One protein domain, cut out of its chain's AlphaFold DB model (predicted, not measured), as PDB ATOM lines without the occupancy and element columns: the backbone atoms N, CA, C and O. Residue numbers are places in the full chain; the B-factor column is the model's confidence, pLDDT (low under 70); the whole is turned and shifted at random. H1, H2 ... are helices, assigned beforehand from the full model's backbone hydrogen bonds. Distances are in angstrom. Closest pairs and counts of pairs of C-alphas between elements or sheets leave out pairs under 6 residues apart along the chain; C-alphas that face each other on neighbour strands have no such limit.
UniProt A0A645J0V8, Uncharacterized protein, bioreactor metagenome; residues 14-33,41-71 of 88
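This is residues 14 to 33 and 41 to 71 of the 88 residues of an uncharacterized protein of bioreactor metagenome (UniProt A0A645J0V8). What shape? H1 packs on H3; a stretched link leads to H2, where residues 45 to 51 stick out. How large? The all-helix printed part has 51 residues with named helices H1, H2, H3 and spans 39 by 33 by 14 A. It is only just extended, close to loose: radius of gyration of the C-alphas 14.8 A.

What begins? H1, residues 14 to 24, 15.0 A long, begins at C-alpha 14 (-10.267, 3.745, -28.097). What follows? H2 is residues 44 to 50; H3, residues 57 to 69, 18.5 A long, ends at C-alpha 69 (-8.805, 24.144, -31.256).

What touches? H1 and H3 touch, the same way at a steep tilt of 43 degrees; their closest C-alphas, Leu 23 and Ala 65, are 6.2 A apart. H2 is apart from both. Backbones? In each helix every O i to N i+4 pair is within hydrogen-bond range.

What is cut? Residues 34 to 40 are, with C-alphas 33 and 41 lying 22.8 A apart. Low confidence? No printed residue is under 70.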
ATOM      1  N   LYS A  14      -9.749   3.281 -29.390       94.00
ATOM      2  CA  LYS A  14     -10.267   3.745 -28.097       94.00
ATOM      3  C   LYS A  14      -9.232   4.561 -27.328       94.00
ATOM      4  O   LYS A  14      -9.551   5.609 -26.770       94.00
ATOM      5  N   GLU A  15      -7.993   4.095 -27.315       95.12
ATOM      6  CA  GLU A  15      -6.846   4.727 -26.666       95.12
ATOM      7  C   GLU A  15      -6.526   6.060 -27.338       95.12
ATOM      8  O   GLU A  15      -6.363   7.073 -26.658       95.12
ATOM      9  N   THR A  16      -6.507   6.076 -28.671       96.62
ATOM     10  CA  THR A  16      -6.269   7.288 -29.464       96.62
ATOM     11  C   THR A  16      -7.374   8.318 -29.245       96.62
ATOM     12  O   THR A  16      -7.082   9.481 -28.969       96.62
ATOM     13  N   ALA A  17      -8.640   7.892 -29.274       96.62
ATOM     14  CA  ALA A  17      -9.786   8.760 -29.012       96.62
ATOM     15  C   ALA A  17      -9.758   9.342 -27.590       96.62
ATOM     16  O   ALA A  17     -10.047  10.522 -27.411       96.62
ATOM     17  N   LYS A  18      -9.362   8.557 -26.579       97.69
ATOM     18  CA  LYS A  18      -9.173   9.051 -25.203       97.69
ATOM     19  C   LYS A  18      -8.057  10.088 -25.111       97.69
ATOM     20  O   LYS A  18      -8.267  11.128 -24.495       97.69
ATOM     21  N   LYS A  19      -6.897   9.838 -25.731       98.06
ATOM     22  CA  LYS A  19      -5.785  10.807 -25.773       98.06
ATOM     23  C   LYS A  19      -6.225  12.122 -26.416       98.06
ATOM     24  O   LYS A  19      -5.996  13.187 -25.849       98.06
ATOM     25  N   LEU A  20      -6.903  12.040 -27.560       98.19
ATOM     26  CA  LEU A  20      -7.442  13.212 -28.244       98.19
ATOM     27  C   LEU A  20      -8.502  13.925 -27.388       98.19
ATOM     28  O   LEU A  20      -8.485  15.146 -27.283       98.19
ATOM     29  N   GLY A  21      -9.382  13.172 -26.727       98.19
ATOM     30  CA  GLY A  21     -10.400  13.698 -25.822       98.19
ATOM     31  C   GLY A  21      -9.824  14.520 -24.669       98.19
ATOM     32  O   GLY A  21     -10.284  15.633 -24.423       98.19
ATOM     33  N   VAL A  22      -8.753  14.033 -24.032       98.38
ATOM     34  CA  VAL A  22      -8.021  14.784 -22.994       98.38
ATOM     35  C   VAL A  22      -7.522  16.127 -23.531       98.38
ATOM     36  O   VAL A  22      -7.724  17.153 -22.886       98.38
ATOM     37  N   LEU A  23      -6.920  16.140 -24.724       98.50
ATOM     38  CA  LEU A  23      -6.393  17.362 -25.344       98.50
ATOM     39  C   LEU A  23      -7.496  18.348 -25.748       98.50
ATOM     40  O   LEU A  23      -7.289  19.558 -25.705       98.50
ATOM     41  N   LEU A  24      -8.671  17.840 -26.121       98.00
ATOM     42  CA  LEU A  24      -9.827  18.647 -26.513       98.00
ATOM     43  C   LEU A  24     -10.739  19.032 -25.335       98.00
ATOM     44  O   LEU A  24     -11.715  19.752 -25.549       98.00
ATOM     45  N   GLY A  25     -10.469  18.545 -24.118       97.81
ATOM     46  CA  GLY A  25     -11.360  18.717 -22.966       97.81
ATOM     47  C   GLY A  25     -12.733  18.061 -23.163       97.81
ATOM     48  O   GLY A  25     -13.744  18.607 -22.722       97.81
ATOM     49  N   LYS A  26     -12.786  16.928 -23.874       96.62
ATOM     50  CA  LYS A  26     -14.017  16.192 -24.193       96.62
ATOM     51  C   LYS A  26     -13.861  14.708 -23.892       96.62
ATOM     52  O   LYS A  26     -12.935  14.073 -24.384       96.62
ATOM     53  N   ASP A  27     -14.824  14.134 -23.181       97.00
ATOM     54  CA  ASP A  27     -14.867  12.689 -22.971       97.00
ATOM     55  C   ASP A  27     -15.461  11.984 -24.202       97.00
ATOM     56  O   ASP A  27     -16.613  12.249 -24.566       97.00
ATOM     57  N   PRO A  28     -14.711  11.091 -24.876       96.56
ATOM     58  CA  PRO A  28     -15.238  10.346 -26.009       96.56
ATOM     59  C   PRO A  28     -16.302   9.343 -25.549       96.56
ATOM     60  O   PRO A  28     -16.097   8.574 -24.607       96.56
ATOM     61  N   ILE A  29     -17.428   9.323 -26.259       96.19
ATOM     62  CA  ILE A  29     -18.512   8.360 -26.056       96.19
ATOM     63  C   ILE A  29     -18.349   7.242 -27.083       96.19
ATOM     64  O   ILE A  29     -18.264   7.502 -28.281       96.19
ATOM     65  N   PHE A  30     -18.326   5.999 -26.610       93.94
ATOM     66  CA  PHE A  30     -18.240   4.810 -27.456       93.94
ATOM     67  C   PHE A  30     -19.572   4.064 -27.432       93.94
ATOM     68  O   PHE A  30     -20.203   3.950 -26.381       93.94
ATOM     69  N   SER A  31     -19.979   3.533 -28.578       93.75
ATOM     70  CA  SER A  31     -21.156   2.679 -28.726       93.75
ATOM     71  C   SER A  31     -20.806   1.439 -29.552       93.75
ATOM     72  O   SER A  31     -19.837   1.444 -30.310       93.75
ATOM     73  N   GLY A  32     -21.590   0.372 -29.385       89.50
ATOM     74  CA  GLY A  32     -21.324  -0.926 -30.008       89.50
ATOM     75  C   GLY A  32     -20.268  -1.754 -29.273       89.50
ATOM     76  O   GLY A  32     -19.882  -1.443 -28.145       89.50
ATOM     77  N   GLU A  33     -19.827  -2.829 -29.924       88.31
ATOM     78  CA  GLU A  33     -18.798  -3.741 -29.422       88.31
ATOM     79  C   GLU A  33     -17.538  -3.647 -30.285       88.31
ATOM     80  O   GLU A  33     -17.600  -3.500 -31.507       88.31
ATOM     81  N   LEU A  41      -0.912  -3.384 -41.157       90.56
ATOM     82  CA  LEU A  41      -0.009  -3.321 -42.300       90.56
ATOM     83  C   LEU A  41       1.436  -3.456 -41.829       90.56
ATOM     84  O   LEU A  41       1.865  -2.801 -40.884       90.56
ATOM     85  N   ASN A  42       2.215  -4.271 -42.537       93.31
ATOM     86  CA  ASN A  42       3.659  -4.333 -42.339       93.31
ATOM     87  C   ASN A  42       4.347  -3.355 -43.305       93.31
ATOM     88  O   ASN A  42       4.377  -3.603 -44.514       93.31
ATOM     89  N   ALA A  43       4.902  -2.265 -42.768       95.81
ATOM     90  CA  ALA A  43       5.638  -1.241 -43.517       95.81
ATOM     91  C   ALA A  43       7.173  -1.360 -43.416       95.81
ATOM     92  O   ALA A  43       7.884  -0.455 -43.848       95.81
ATOM     93  N   SER A  44       7.709  -2.493 -42.941       94.69
ATOM     94  CA  SER A  44       9.162  -2.691 -42.764       94.69
ATOM     95  C   SER A  44       9.976  -2.410 -44.029       94.69
ATOM     96  O   SER A  44      11.048  -1.824 -43.951       94.69
ATOM     97  N   LYS A  45       9.456  -2.752 -45.216       95.62
ATOM     98  CA  LYS A  45      10.123  -2.443 -46.494       95.62
ATOM     99  C   LYS A  45      10.258  -0.939 -46.735       95.62
ATOM    100  O   LYS A  45      11.290  -0.507 -47.238       95.62
ATOM    101  N   ALA A  46       9.233  -0.159 -46.395       96.06
ATOM    102  CA  ALA A  46       9.283   1.293 -46.519       96.06
ATOM    103  C   ALA A  46      10.253   1.884 -45.490       96.06
ATOM    104  O   ALA A  46      11.081   2.712 -45.854       96.06
ATOM    105  N   HIS A  47      10.225   1.398 -44.245       95.19
ATOM    106  CA  HIS A  47      11.145   1.856 -43.198       95.19
ATOM    107  C   HIS A  47      12.607   1.528 -43.519       95.19
ATOM    108  O   HIS A  47      13.480   2.360 -43.303       95.19
ATOM    109  N   SER A  48      12.892   0.365 -44.109       95.06
ATOM    110  CA  SER A  48      14.242   0.031 -44.583       95.06
ATOM    111  C   SER A  48      14.697   0.917 -45.745       95.06
ATOM    112  O   SER A  48      15.881   1.219 -45.850       95.06
ATOM    113  N   ALA A  49      13.779   1.311 -46.632       96.00
ATOM    114  CA  ALA A  49      14.099   2.128 -47.800       96.00
ATOM    115  C   ALA A  49      14.243   3.624 -47.469       96.00
ATOM    116  O   ALA A  49      15.057   4.303 -48.091       96.00
ATOM    117  N   PHE A  50      13.455   4.134 -46.520       94.69
ATOM    118  CA  PHE A  50      13.311   5.572 -46.266       94.69
ATOM    119  C   PHE A  50      13.674   6.004 -44.840       94.69
ATOM    120  O   PHE A  50      13.732   7.200 -44.570       94.69
ATOM    121  N   GLY A  51      13.943   5.059 -43.940       95.00
ATOM    122  CA  GLY A  51      14.158   5.319 -42.521       95.00
ATOM    123  C   GLY A  51      12.877   5.236 -41.688       95.00
ATOM    124  O   GLY A  51      11.768   5.042 -42.192       95.00
ATOM    125  N   TYR A  52      13.049   5.357 -40.372       93.94
ATOM    126  CA  TYR A  52      11.947   5.365 -39.412       93.94
ATOM    127  C   TYR A  52      11.223   6.724 -39.436       93.94
ATOM    128  O   TYR A  52      11.887   7.745 -39.636       93.94
ATOM    129  N   PRO A  53       9.896   6.787 -39.217       94.12
ATOM    130  CA  PRO A  53       9.189   8.063 -39.145       94.12
ATOM    131  C   PRO A  53       9.783   9.001 -38.087       94.12
ATOM    132  O   PRO A  53      10.051   8.595 -36.959       94.12
ATOM    133  N   HIS A  54       9.966  10.274 -38.443       95.00
ATOM    134  CA  HIS A  54      10.505  11.287 -37.526       95.00
ATOM    135  C   HIS A  54       9.445  11.899 -36.598       95.00
ATOM    136  O   HIS A  54       9.792  12.519 -35.597       95.00
ATOM    137  N   VAL A  55       8.162  11.754 -36.939       96.12
ATOM    138  CA  VAL A  55       7.033  12.268 -36.155       96.12
ATOM    139  C   VAL A  55       6.340  11.084 -35.491       96.12
ATOM    140  O   VAL A  55       5.938  10.143 -36.174       96.12
ATOM    141  N   SER A  56       6.221  11.127 -34.165       95.25
ATOM    142  CA  SER A  56       5.547  10.082 -33.393       95.25
ATOM    143  C   SER A  56       4.029  10.210 -33.495       95.25
ATOM    144  O   SER A  56       3.494  11.294 -33.746       95.25
ATOM    145  N   LEU A  57       3.319   9.116 -33.215       95.19
ATOM    146  CA  LEU A  57       1.861   9.135 -33.127       95.19
ATOM    147  C   LEU A  57       1.341  10.181 -32.130       95.19
ATOM    148  O   LEU A  57       0.398  10.900 -32.443       95.19
ATOM    149  N   ASP A  58       1.962  10.298 -30.955       96.19
ATOM    150  CA  ASP A  58       1.527  11.258 -29.933       96.19
ATOM    151  C   ASP A  58       1.680  12.708 -30.412       96.19
ATOM    152  O   ASP A  58       0.794  13.528 -30.173       96.19
ATOM    153  N   THR A  59       2.749  13.016 -31.156       97.69
ATOM    154  CA  THR A  59       2.913  14.331 -31.790       97.69
ATOM    155  C   THR A  59       1.828  14.584 -32.835       97.69
ATOM    156  O   THR A  59       1.251  15.669 -32.849       97.69
ATOM    157  N   MET A  60       1.494  13.593 -33.670       97.06
ATOM    158  CA  MET A  60       0.406  13.739 -34.647       97.06
ATOM    159  C   MET A  60      -0.946  14.001 -33.966       97.06
ATOM    160  O   MET A  60      -1.696  14.866 -34.414       97.06
ATOM    161  N   ILE A  61      -1.251  13.294 -32.869       97.75
ATOM    162  CA  ILE A  61      -2.488  13.497 -32.095       97.75
ATOM    163  C   ILE A  61      -2.528  14.916 -31.507       97.75
ATOM    164  O   ILE A  61      -3.565  15.578 -31.584       97.75
ATOM    165  N   ALA A  62      -1.411  15.398 -30.954       98.44
ATOM    166  CA  ALA A  62      -1.308  16.749 -30.406       98.44
ATOM    167  C   ALA A  62      -1.548  17.824 -31.475       98.44
ATOM    168  O   ALA A  62      -2.397  18.694 -31.284       98.44
ATOM    169  N   TRP A  63      -0.887  17.720 -32.630       98.25
ATOM    170  CA  TRP A  63      -1.089  18.658 -33.738       98.25
ATOM    171  C   TRP A  63      -2.520  18.639 -34.272       98.25
ATOM    172  O   TRP A  63      -3.070  19.689 -34.602       98.25
ATOM    173  N   GLN A  64      -3.155  17.467 -34.319       96.69
ATOM    174  CA  GLN A  64      -4.554  17.374 -34.719       96.69
ATOM    175  C   GLN A  64      -5.478  18.097 -33.727       96.69
ATOM    176  O   GLN A  64      -6.408  18.785 -34.155       96.69
ATOM    177  N   ALA A  65      -5.224  17.965 -32.422       97.94
ATOM    178  CA  ALA A  65      -5.970  18.686 -31.395       97.94
ATOM    179  C   ALA A  65      -5.781  20.205 -31.522       97.94
ATOM    180  O   ALA A  65      -6.762  20.946 -31.508       97.94
ATOM    181  N   GLU A  66      -4.539  20.660 -31.706       98.19
ATOM    182  CA  GLU A  66      -4.209  22.075 -31.910       98.19
ATOM    183  C   GLU A  66      -4.919  22.655 -33.136       98.19
ATOM    184  O   GLU A  66      -5.524  23.723 -33.041       98.19
ATOM    185  N   TRP A  67      -4.918  21.935 -34.263       97.62
ATOM    186  CA  TRP A  67      -5.624  22.350 -35.478       97.62
ATOM    187  C   TRP A  67      -7.121  22.561 -35.234       97.62
ATOM    188  O   TRP A  67      -7.684  23.579 -35.635       97.62
ATOM    189  N   ILE A  68      -7.762  21.616 -34.539       95.94
ATOM    190  CA  ILE A  68      -9.190  21.689 -34.203       95.94
ATOM    191  C   ILE A  68      -9.462  22.878 -33.272       95.94
ATOM    192  O   ILE A  68     -10.386  23.654 -33.518       95.94
ATOM    193  N   LEU A  69      -8.656  23.049 -32.222       96.94
ATOM    194  CA  LEU A  69      -8.805  24.144 -31.256       96.94
ATOM    195  C   LEU A  69      -8.576  25.524 -31.886       96.94
ATOM    196  O   LEU A  69      -9.209  26.495 -31.476       96.94
ATOM    197  N   ALA A  70      -7.720  25.607 -32.903       97.94
ATOM    198  CA  ALA A  70      -7.476  26.826 -33.668       97.94
ATOM    199  C   ALA A  70      -8.603  27.172 -34.663       97.94
ATOM    200  O   ALA A  70      -8.505  28.181 -35.362       97.94
ATOM    201  N   GLY A  71      -9.665  26.361 -34.753       96.25
ATOM    202  CA  GLY A  71     -10.730  26.549 -35.742       96.25
ATOM    203  C   GLY A  71     -10.272  26.243 -37.168       96.25
ATOM    204  O   GLY A  71     -10.742  26.872 -38.118       96.25
TER     205      GLY A  71